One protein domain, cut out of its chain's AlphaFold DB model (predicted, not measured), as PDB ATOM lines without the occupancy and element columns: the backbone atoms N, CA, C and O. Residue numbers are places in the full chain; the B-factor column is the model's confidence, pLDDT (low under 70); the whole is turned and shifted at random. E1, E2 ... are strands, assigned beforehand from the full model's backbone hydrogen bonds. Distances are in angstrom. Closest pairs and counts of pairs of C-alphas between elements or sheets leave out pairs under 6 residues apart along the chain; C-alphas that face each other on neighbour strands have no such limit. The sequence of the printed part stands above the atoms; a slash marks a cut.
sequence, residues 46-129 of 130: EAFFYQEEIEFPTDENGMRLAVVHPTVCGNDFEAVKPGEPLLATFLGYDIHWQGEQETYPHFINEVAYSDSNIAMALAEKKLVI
ATOM      1  N   GLU A  46     266.348 276.725  90.044       97.69
ATOM      2  CA  GLU A  46     266.466 277.725  88.980       97.69
ATOM      3  C   GLU A  46     266.448 277.048  87.604       97.69
ATOM      4  O   GLU A  46     267.055 275.996  87.411       97.69
ATOM      5  N   ALA A  47     265.760 277.660  86.643       97.88
ATOM      6  CA  ALA A  47     265.704 277.211  85.260       97.88
ATOM      7  C   ALA A  47     265.822 278.392  84.294       97.88
ATOM      8  O   ALA A  47     265.433 279.519  84.609       97.88
ATOM      9  N   PHE A  48     266.333 278.110  83.099       98.25
ATOM     10  CA  PHE A  48     266.515 279.081  82.027       98.25
ATOM     11  C   PHE A  48     265.425 278.889  80.972       98.25
ATOM     12  O   PHE A  48     265.269 277.804  80.413       98.25
ATOM     13  N   PHE A  49     264.646 279.938  80.732       98.00
ATOM     14  CA  PHE A  49     263.532 279.942  79.793       98.00
ATOM     15  C   PHE A  49     263.945 280.667  78.521       98.00
ATOM     16  O   PHE A  49     264.357 281.821  78.586       98.00
ATOM     17  N   TYR A  50     263.802 279.996  77.381       98.19
ATOM     18  CA  TYR A  50     264.115 280.549  76.065       98.19
ATOM     19  C   TYR A  50     263.460 281.921  75.833       98.19
ATOM     20  O   TYR A  50     262.280 282.110  76.143       98.19
ATOM     21  N   GLN A  51     264.227 282.853  75.264       96.50
ATOM     22  CA  GLN A  51     263.771 284.179  74.848       96.50
ATOM     23  C   GLN A  51     263.786 284.302  73.322       96.50
ATOM     24  O   GLN A  51     262.730 284.374  72.695       96.50
ATOM     25  N   GLU A  52     264.980 284.325  72.736       96.94
ATOM     26  CA  GLU A  52     265.207 284.540  71.307       96.94
ATOM     27  C   GLU A  52     266.572 283.988  70.878       96.94
ATOM     28  O   GLU A  52     267.387 283.598  71.714       96.94
ATOM     29  N   GLU A  53     266.828 283.975  69.574       97.81
ATOM     30  CA  GLU A  53     268.123 283.636  68.988       97.81
ATOM     31  C   GLU A  53     268.849 284.908  68.543       97.81
ATOM     32  O   GLU A  53     268.237 285.857  68.055       97.81
ATOM     33  N   ILE A  54     270.172 284.912  68.684       98.00
ATOM     34  CA  ILE A  54     271.039 285.938  68.110       98.00
ATOM     35  C   ILE A  54     271.713 285.345  66.885       98.00
ATOM     36  O   ILE A  54     272.490 284.395  66.991       98.00
ATOM     37  N   GLU A  55     271.446 285.929  65.725       97.81
ATOM     38  CA  GLU A  55     272.101 285.569  64.472       97.81
ATOM     39  C   GLU A  55     273.382 286.386  64.260       97.81
ATOM     40  O   GLU A  55     273.498 287.548  64.661       97.81
ATOM     41  N   PHE A  56     274.360 285.789  63.584       98.12
ATOM     42  CA  PHE A  56     275.493 286.537  63.065       98.12
ATOM     43  C   PHE A  56     275.019 287.495  61.963       98.12
ATOM     44  O   PHE A  56     274.324 287.062  61.042       98.12
ATOM     45  N   PRO A  57     275.455 288.769  61.967       97.38
ATOM     46  CA  PRO A  57     275.260 289.630  60.810       97.38
ATOM     47  C   PRO A  57     275.972 289.028  59.595       97.38
ATOM     48  O   PRO A  57     277.098 288.531  59.713       97.38
ATOM     49  N   THR A  58     275.336 289.106  58.430       97.06
ATOM     50  CA  THR A  58     275.888 288.625  57.160       97.06
ATOM     51  C   THR A  58     275.965 289.737  56.116       97.06
ATOM     52  O   THR A  58     275.277 290.755  56.218       97.06
ATOM     53  N   ASP A  59     276.856 289.575  55.140       96.12
ATOM     54  CA  ASP A  59     276.945 290.450  53.972       96.12
ATOM     55  C   ASP A  59     275.927 290.078  52.878       96.12
ATOM     56  O   ASP A  59     275.110 289.169  53.026       96.12
ATOM     57  N   GLU A  60     275.990 290.775  51.742       96.25
ATOM     58  CA  GLU A  60     275.120 290.534  50.581       96.25
ATOM     59  C   GLU A  60     275.252 289.127  49.969       96.25
ATOM     60  O   GLU A  60     274.350 288.681  49.259       96.25
ATOM     61  N   ASN A  61     276.347 288.417  50.256       94.94
ATOM     62  CA  ASN A  61     276.601 287.048  49.812       94.94
ATOM     63  C   ASN A  61     276.262 286.008  50.896       94.94
ATOM     64  O   ASN A  61     276.483 284.816  50.682       94.94
ATOM     65  N   GLY A  62     275.741 286.435  52.052       92.00
ATOM     66  CA  GLY A  62     275.437 285.567  53.189       92.00
ATOM     67  C   GLY A  62     276.659 285.188  54.033       92.00
ATOM     68  O   GLY A  62     276.567 284.284  54.861       92.00
ATOM     69  N   MET A  63     277.802 285.856  53.854       94.25
ATOM     70  CA  MET A  63     279.014 285.596  54.632       94.25
ATOM     71  C   MET A  63     278.965 286.337  55.965       94.25
ATOM     72  O   MET A  63     278.649 287.523  56.011       94.25
ATOM     73  N   ARG A  64     279.313 285.654  57.060       96.19
ATOM     74  CA  ARG A  64     279.325 286.245  58.408       96.19
ATOM     75  C   ARG A  64     280.277 287.436  58.490       96.19
ATOM     76  O   ARG A  64     281.377 287.396  57.946       96.19
ATOM     77  N   LEU A  65     279.869 288.458  59.236       97.94
ATOM     78  CA  LEU A  65     280.619 289.695  59.477       97.94
ATOM     79  C   LEU A  65     281.103 289.840  60.928       97.94
ATOM     80  O   LEU A  65     281.701 290.856  61.290       97.94
ATOM     81  N   ALA A  66     280.827 288.843  61.765       98.12
ATOM     82  CA  ALA A  66     281.190 288.828  63.171       98.12
ATOM     83  C   ALA A  66     281.463 287.408  63.673       98.12
ATOM     84  O   ALA A  66     281.111 286.417  63.030       98.12
ATOM     85  N   VAL A  67     282.060 287.336  64.857       97.94
ATOM     86  CA  VAL A  67     282.211 286.129  65.677       97.94
ATOM     87  C   VAL A  67     281.626 286.385  67.063       97.94
ATOM     88  O   VAL A  67     281.367 287.534  67.423       97.94
ATOM     89  N   VAL A  68     281.415 285.332  67.855       98.44
ATOM     90  CA  VAL A  68     281.030 285.501  69.262       98.44
ATOM     91  C   VAL A  68     282.119 286.293  69.981       98.44
ATOM     92  O   VAL A  68     283.309 286.021  69.809       98.44
ATOM     93  N   HIS A  69     281.718 287.292  70.767       98.62
ATOM     94  CA  HIS A  69     282.664 288.130  71.489       98.62
ATOM     95  C   HIS A  69     283.450 287.288  72.520       98.62
ATOM     96  O   HIS A  69     282.857 286.435  73.188       98.62
ATOM     97  N   PRO A  70     284.768 287.506  72.711       97.56
ATOM     98  CA  PRO A  70     285.591 286.672  73.595       97.56
ATOM     99  C   PRO A  70     285.135 286.607  75.057       97.56
ATOM    100  O   PRO A  70     285.442 285.640  75.742       97.56
ATOM    101  N   THR A  71     284.416 287.620  75.548       97.81
ATOM    102  CA  THR A  71     283.861 287.613  76.917       97.81
ATOM    103  C   THR A  71     282.655 286.686  77.067       97.81
ATOM    104  O   THR A  71     282.322 286.318  78.187       97.81
ATOM    105  N   VAL A  72     282.011 286.309  75.961       98.00
ATOM    106  CA  VAL A  72     280.811 285.456  75.925       98.00
ATOM    107  C   VAL A  72     281.148 284.046  75.438       98.00
ATOM    108  O   VAL A  72     280.538 283.075  75.870       98.00
ATOM    109  N   CYS A  73     282.139 283.905  74.554       97.31
ATOM    110  CA  CYS A  73     282.485 282.628  73.935       97.31
ATOM    111  C   CYS A  73     282.830 281.543  74.973       97.31
ATOM    112  O   CYS A  73     283.840 281.642  75.667       97.31
ATOM    113  N   GLY A  74     282.026 280.474  75.007       95.06
ATOM    114  CA  GLY A  74     282.199 279.331  75.911       95.06
ATOM    115  C   GLY A  74     281.710 279.554  77.346       95.06
ATOM    116  O   GLY A  74     281.976 278.706  78.194       95.06
ATOM    117  N   ASN A  75     281.019 280.666  77.614       97.56
ATOM    118  CA  ASN A  75     280.453 281.010  78.922       97.56
ATOM    119  C   ASN A  75     278.922 280.847  78.918       97.56
ATOM    120  O   ASN A  75     278.185 281.782  79.227       97.56
ATOM    121  N   ASP A  76     278.435 279.676  78.504       98.25
ATOM    122  CA  ASP A  76     277.007 279.358  78.495       98.25
ATOM    123  C   ASP A  76     276.390 279.513  79.894       98.25
ATOM    124  O   ASP A  76     276.977 279.117  80.900       98.25
ATOM    125  N   PHE A  77     275.181 280.074  79.937       98.06
ATOM    126  CA  PHE A  77     274.405 280.382  81.141       98.06
ATOM    127  C   PHE A  77     275.039 281.395  82.110       98.06
ATOM    128  O   PHE A  77     274.509 281.590  83.206       98.06
ATOM    129  N   GLU A  78     276.102 282.097  81.713       98.31
ATOM    130  CA  GLU A  78     276.587 283.275  82.435       98.31
ATOM    131  C   GLU A  78     275.778 284.523  82.055       98.31
ATOM    132  O   GLU A  78     275.310 284.676  80.925       98.31
ATOM    133  N   ALA A  79     275.587 285.425  83.019       98.25
ATOM    134  CA  ALA A  79     274.787 286.626  82.811       98.25
ATOM    135  C   ALA A  79     275.506 287.628  81.893       98.25
ATOM    136  O   ALA A  79     276.643 288.017  82.159       98.25
ATOM    137  N   VAL A  80     274.798 288.114  80.873       98.62
ATOM    138  CA  VAL A  80     275.195 289.255  80.041       98.62
ATOM    139  C   VAL A  80     274.273 290.425  80.346       98.62
ATOM    140  O   VAL A  80     273.056 290.350  80.160       98.62
ATOM    141  N   LYS A  81     274.846 291.526  80.827       98.38
ATOM    142  CA  LYS A  81     274.098 292.712  81.251       98.38
ATOM    143  C   LYS A  81     273.789 293.645  80.079       98.38
ATOM    144  O   LYS A  81     274.482 293.615  79.061       98.38
ATOM    145  N   PRO A  82     272.770 294.513  80.210       98.31
ATOM    146  CA  PRO A  82     272.497 295.546  79.218       98.31
ATOM    147  C   PRO A  82     273.755 296.355  78.877       98.31
ATOM    148  O   PRO A  82     274.430 296.877  79.768       98.31
ATOM    149  N   GLY A  83     274.062 296.462  77.586       98.00
ATOM    150  CA  GLY A  83     275.237 297.167  77.081       98.00
ATOM    151  C   GLY A  83     276.543 296.369  77.089       98.00
ATOM    152  O   GLY A  83     277.553 296.924  76.672       98.00
ATOM    153  N   GLU A  84     276.560 295.103  77.515       98.50
ATOM    154  CA  GLU A  84     277.729 294.222  77.367       98.50
ATOM    155  C   GLU A  84     277.785 293.587  75.962       98.50
ATOM    156  O   GLU A  84     276.747 293.402  75.318       98.50
ATOM    157  N   PRO A  85     278.987 293.289  75.434       98.38
ATOM    158  CA  PRO A  85     279.150 292.802  74.068       98.38
ATOM    159  C   PRO A  85     278.719 291.336  73.919       98.38
ATOM    160  O   PRO A  85     279.059 290.493  74.744       98.38
ATOM    161  N   LEU A  86     278.029 291.027  72.820       98.62
ATOM    162  CA  LEU A  86     277.638 289.674  72.408       98.62
ATOM    163  C   LEU A  86     278.490 289.166  71.242       98.62
ATOM    164  O   LEU A  86     278.962 288.030  71.264       98.62
ATOM    165  N   LEU A  87     278.712 290.012  70.229       98.69
ATOM    166  CA  LEU A  87     279.468 289.669  69.021       98.69
ATOM    167  C   LEU A  87     280.575 290.694  68.759       98.69
ATOM    168  O   LEU A  87     280.357 291.892  68.926       98.69
ATOM    169  N   ALA A  88     281.726 290.228  68.278       98.56
ATOM    170  CA  ALA A  88     282.820 291.065  67.792       98.56
ATOM    171  C   ALA A  88     282.802 291.089  66.258       98.56
ATOM    172  O   ALA A  88     282.925 290.039  65.618       98.56
ATOM    173  N   THR A  89     282.641 292.266  65.648       98.50
ATOM    174  CA  THR A  89     282.602 292.384  64.180       98.50
ATOM    175  C   THR A  89     284.003 292.457  63.574       98.50
ATOM    176  O   THR A  89     284.953 292.942  64.190       98.50
ATOM    177  N   PHE A  90     284.135 292.059  62.309       97.62
ATOM    178  CA  PHE A  90     285.399 292.175  61.568       97.62
ATOM    179  C   PHE A  90     285.801 293.621  61.248       97.62
ATOM    180  O   PHE A  90     286.931 293.867  60.830       97.62
ATOM    181  N   LEU A  91     284.902 294.583  61.473       95.50
ATOM    182  CA  LEU A  91     285.160 296.015  61.325       95.50
ATOM    183  C   LEU A  91     285.734 296.653  62.604       95.50
ATOM    184  O   LEU A  91     286.021 297.848  62.609       95.50
ATOM    185  N   GLY A  92     285.930 295.867  63.671       96.50
ATOM    186  CA  GLY A  92     286.593 296.307  64.900       96.50
ATOM    187  C   GLY A  92     285.682 296.993  65.921       96.50
ATOM    188  O   GLY A  92     286.192 297.614  66.848       96.50
ATOM    189  N   TYR A  93     284.360 296.895  65.758       97.69
ATOM    190  CA  TYR A  93     283.379 297.291  66.776       97.69
ATOM    191  C   TYR A  93     282.544 296.090  67.232       97.69
ATOM    192  O   TYR A  93     282.423 295.103  66.502       97.69
ATOM    193  N   ASP A  94     281.917 296.203  68.402       98.62
ATOM    194  CA  ASP A  94     281.117 295.128  68.992       98.62
ATOM    195  C   ASP A  94     279.610 295.385  68.869       98.62
ATOM    196  O   ASP A  94     279.130 296.523  68.896       98.62
ATOM    197  N   ILE A  95     278.851 294.296  68.761       98.38
ATOM    198  CA  ILE A  95     277.391 294.284  68.871       98.38
ATOM    199  C   ILE A  95     277.057 293.925  70.313       98.38
ATOM    200  O   ILE A  95     277.483 292.883  70.808       98.38
ATOM    201  N   HIS A  96     276.297 294.790  70.977       98.50
ATOM    202  CA  HIS A  96     276.022 294.701  72.409       98.50
ATOM    203  C   HIS A  96     274.585 294.271  72.677       98.50
ATOM    204  O   HIS A  96     273.687 294.598  71.899       98.50
ATOM    205  N   TRP A  97     274.360 293.617  73.814       98.00
ATOM    206  CA  TRP A  97     273.025 293.297  74.298       98.00
ATOM    207  C   TRP A  97     272.215 294.574  74.562       98.00
ATOM    208  O   TRP A  97     272.659 295.455  75.298       98.00
ATOM    209  N   GLN A  98     271.034 294.683  73.942       97.19
ATOM    210  CA  GLN A  98     270.163 295.867  74.024       97.19
ATOM    211  C   GLN A  98     268.927 295.665  74.915       97.19
ATOM    212  O   GLN A  98     268.099 296.570  75.009       97.19
ATOM    213  N   GLY A  99     268.764 294.498  75.545       95.50
ATOM    214  CA  GLY A  99     267.637 294.253  76.444       95.50
ATOM    215  C   GLY A  99     267.706 295.090  77.719       95.50
ATOM    216  O   GLY A  99     268.767 295.557  78.123       95.50
ATOM    217  N   GLU A 100     266.560 295.277  78.376       96.38
ATOM    218  CA  GLU A 100     266.461 296.074  79.609       96.38
ATOM    219  C   GLU A 100     267.008 295.351  80.849       96.38
ATOM    220  O   GLU A 100     267.362 295.990  81.839       96.38
ATOM    221  N   GLN A 101     267.051 294.019  80.807       96.81
ATOM    222  CA  GLN A 101     267.527 293.147  81.881       96.81
ATOM    223  C   GLN A 101     268.693 292.295  81.385       96.81
ATOM    224  O   GLN A 101     268.940 292.202  80.181       96.81
ATOM    225  N   GLU A 102     269.409 291.665  82.313       97.94
ATOM    226  CA  GLU A 102     270.403 290.658  81.949       97.94
ATOM    227  C   GLU A 102     269.759 289.465  81.231       97.94
ATOM    228  O   GLU A 102     268.603 289.112  81.474       97.94
ATOM    229  N   THR A 103     270.524 288.856  80.335       98.50
ATOM    230  CA  THR A 103     270.158 287.629  79.628       98.50
ATOM    231  C   THR A 103     271.225 286.565  79.852       98.50
ATOM    232  O   THR A 103     272.319 286.862  80.331       98.50
ATOM    233  N   TYR A 104     270.900 285.323  79.517       98.69
ATOM    234  CA  TYR A 104     271.743 284.158  79.741       98.69
ATOM    235  C   TYR A 104     271.934 283.412  78.415       98.69
ATOM    236  O   TYR A 104     271.080 282.600  78.035       98.69
ATOM    237  N   PRO A 105     273.006 283.718  77.662       98.56
ATOM    238  CA  PRO A 105     273.271 283.058  76.396       98.56
ATOM    239  C   PRO A 105     273.582 281.571  76.581       98.56
ATOM    240  O   PRO A 105     274.209 281.179  77.559       98.56
ATOM    241  N   HIS A 106     273.152 280.736  75.641       98.38
ATOM    242  CA  HIS A 106     273.377 279.291  75.646       98.38
ATOM    243  C   HIS A 106     273.418 278.736  74.217       98.38
ATOM    244  O   HIS A 106     272.996 279.405  73.269       98.38
ATOM    245  N   PHE A 107     273.967 277.526  74.064       97.75
ATOM    246  CA  PHE A 107     274.386 276.977  72.769       97.75
ATOM    247  C   PHE A 107     275.311 277.946  72.021       97.75
ATOM    248  O   PHE A 107     275.190 278.171  70.813       97.75
ATOM    249  N   ILE A 108     276.219 278.572  72.771       98.31
ATOM    250  CA  ILE A 108     277.100 279.608  72.252       98.31
ATOM    251  C   ILE A 108     278.070 278.991  71.241       98.31
ATOM    252  O   ILE A 108     278.876 278.125  71.575       98.31
ATOM    253  N   ASN A 109     278.051 279.508  70.012       96.81
ATOM    254  CA  ASN A 109     278.925 279.094  68.913       96.81
ATOM    255  C   ASN A 109     278.800 277.600  68.545       96.81
ATOM    256  O   ASN A 109     279.793 276.953  68.200       96.81
ATOM    257  N   GLU A 110     277.584 277.055  68.613       96.50
ATOM    258  CA  GLU A 110     277.303 275.665  68.256       96.50
ATOM    259  C   GLU A 110     277.514 275.403  66.753       96.50
ATOM    260  O   GLU A 110     276.972 276.085  65.878       96.50
ATOM    261  N   VAL A 111     278.301 274.371  66.433       94.06
ATOM    262  CA  VAL A 111     278.692 274.033  65.056       94.06
ATOM    263  C   VAL A 111     277.487 273.608  64.221       94.06
ATOM    264  O   VAL A 111     277.415 273.972  63.046       94.06
ATOM    265  N   ALA A 112     276.531 272.877  64.797       94.50
ATOM    266  CA  ALA A 112     275.321 272.448  64.096       94.50
ATOM    267  C   ALA A 112     274.457 273.623  63.608       94.50
ATOM    268  O   ALA A 112     273.681 273.462  62.669       94.50
ATOM    269  N   TYR A 113     274.617 274.809  64.197       94.00
ATOM    270  CA  TYR A 113     273.885 276.014  63.811       94.00
ATOM    271  C   TYR A 113     274.588 276.828  62.721       94.00
ATOM    272  O   TYR A 113     274.138 277.918  62.357       94.00
ATOM    273  N   SER A 114     275.682 276.297  62.161       86.88
ATOM    274  CA  SER A 114     276.503 277.022  61.195       86.88
ATOM    275  C   SER A 114     275.715 277.485  59.966       86.88
ATOM    276  O   SER A 114     275.795 278.659  59.601       86.88
ATOM    277  N   ASP A 115     274.903 276.595  59.395       90.19
ATOM    278  CA  ASP A 115     274.124 276.855  58.176       90.19
ATOM    279  C   ASP A 115     272.973 277.846  58.404       90.19
ATOM    280  O   ASP A 115     272.573 278.560  57.486       90.19
ATOM    281  N   SER A 116     272.463 277.921  59.635       93.00
ATOM    282  CA  SER A 116     271.392 278.840  60.037       93.00
ATOM    283  C   SER A 116     271.911 280.199  60.512       93.00
ATOM    284  O   SER A 116     271.111 281.059  60.848       93.00
ATOM    285  N   ASN A 117     273.233 280.407  60.553       94.69
ATOM    286  CA  ASN A 117     273.871 281.627  61.065       94.69
ATOM    287  C   ASN A 117     273.486 282.023  62.500       94.69
ATOM    288  O   ASN A 117     273.748 283.153  62.900       94.69
ATOM    289  N   ILE A 118     272.963 281.101  63.306       97.56
ATOM    290  CA  ILE A 118     272.683 281.365  64.719       97.56
ATOM    291  C   ILE A 118     274.009 281.337  65.487       97.56
ATOM    292  O   ILE A 118     274.816 280.416  65.345       97.56
ATOM    293  N   ALA A 119     274.252 282.378  66.279       98.00
ATOM    294  CA  ALA A 119     275.419 282.507  67.140       98.00
ATOM    295  C   ALA A 119     275.186 281.902  68.525       98.00
ATOM    296  O   ALA A 119     276.101 281.306  69.089       98.00
ATOM    297  N   MET A 120     273.992 282.103  69.079       98.50
ATOM    298  CA  MET A 120     273.577 281.638  70.403       98.50
ATOM    299  C   MET A 120     272.064 281.817  70.554       98.50
ATOM    300  O   MET A 120     271.464 282.642  69.864       98.50
ATOM    301  N   ALA A 121     271.467 281.105  71.501       98.31
ATOM    302  CA  ALA A 121     270.141 281.409  72.015       98.31
ATOM    303  C   ALA A 121     270.255 282.180  73.336       98.31
ATOM    304  O   ALA A 121     271.238 282.056  74.063       98.31
ATOM    305  N   LEU A 122     269.242 282.969  73.661       98.50
ATOM    306  CA  LEU A 122     269.136 283.753  74.885       98.50
ATOM    307  C   LEU A 122     268.061 283.181  75.800       98.50
ATOM    308  O   LEU A 122     267.078 282.590  75.340       98.50
ATOM    309  N   ALA A 123     268.240 283.364  77.102       98.50
ATOM    310  CA  ALA A 123     267.298 282.886  78.095       98.50
ATOM    311  C   ALA A 123     267.125 283.850  79.270       98.50
ATOM    312  O   ALA A 123     268.013 284.624  79.620       98.50
ATOM    313  N   GLU A 124     265.970 283.735  79.920       98.06
ATOM    314  CA  GLU A 124     265.648 284.371  81.192       98.06
ATOM    315  C   GLU A 124     265.764 283.344  82.325       98.06
ATOM    316  O   GLU A 124     265.167 282.265  82.252       98.06
ATOM    317  N   LYS A 125     266.481 283.677  83.402       98.19
ATOM    318  CA  LYS A 125     266.573 282.816  84.586       98.19
ATOM    319  C   LYS A 125     265.367 283.012  85.511       98.19
ATOM    320  O   LYS A 125     265.050 284.139  85.886       98.19
ATOM    321  N   LYS A 126     264.712 281.921  85.921       97.56
ATOM    322  CA  LYS A 126     263.540 281.927  86.821       97.56
ATOM    323  C   LYS A 126     263.626 280.837  87.877       97.56
ATOM    324  O   LYS A 126     264.153 279.760  87.625       97.56
ATOM    325  N   LEU A 127     263.028 281.095  89.037       98.00
ATOM    326  CA  LEU A 127     262.777 280.070  90.048       98.00
ATOM    327  C   LEU A 127     261.530 279.253  89.668       98.00
ATOM    328  O   LEU A 127     260.476 279.821  89.385       98.00
ATOM    329  N   VAL A 128     261.647 277.930  89.708       97.75
ATOM    330  CA  VAL A 128     260.576 276.957  89.478       97.75
ATOM    331  C   VAL A 128     260.255 276.251  90.788       97.75
ATOM    332  O   VAL A 128     261.158 275.841  91.515       97.75
ATOM    333  N   ILE A 129     258.962 276.104  91.077       95.44
ATOM    334  CA  ILE A 129     258.454 275.333  92.213       95.44
ATOM    335  C   ILE A 129     257.783 274.076  91.628       95.44
ATOM    336  O   ILE A 129     256.774 274.241  90.936       95.44
TER     337      ILE A 129
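What this domain is: This is residues 46 to 129 of the 130 residues of the protein "Probable aspartoacylase" of Vibrio sp. C7 (UniProt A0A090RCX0). Little of this model is regular: a long antiparallel ribbon of two strands, E1 and E5, runs on one side, a small three-stranded sheet of E2, E3 and E4 lies on the other, and a short link from E1 to E2 and a long one from E4 to E5 join them. The ribbon and the loop of residues 56 to 65 make the long axis. The small sheet, E2, E3, E4 in that order, is a meander, each strand the antiparallel neighbour of the one before. The 84 printed residues, all strand in class, have no named helix and five named strands, E1 to E5, holding 32 residues; the whole is compact, radius of gyration of the C-alphas 13.0 A, spanning 47 by 26 by 19 A.

Where its parts are: E1, residues 46 to 55, starts at C-alpha 46 (266.466, 277.725, 88.980), spans 26.3 A and bends by 55 degrees at residue 51. E2 is 66 to 68, E3 85 to 89, E4 94 to 96. E5, 118 to 128, spans 27.9 A to C-alpha 128 (260.576, 276.957, 89.478).

How they stand to each other: N 49 and O 124 of E1 and E5 are within hydrogen-bond range, 2.8 A. So are N 67 and O 88 in hairpin E2 and E3, 2.9 A, and N 86 and O 95 in hairpin E3 and E4, 2.8 A. The closest C-alphas of E2 and E5, Val 68 and Ala 119, are 6.7 A apart.

The domain as a whole: The C-alphas of Asn 61 and Ile 129, the farthest apart, are 47.6 A apart. The links E2 to E3 and E4 to E5 are long. The printed part has no cut, and no printed residue is under 70 in pLDDT.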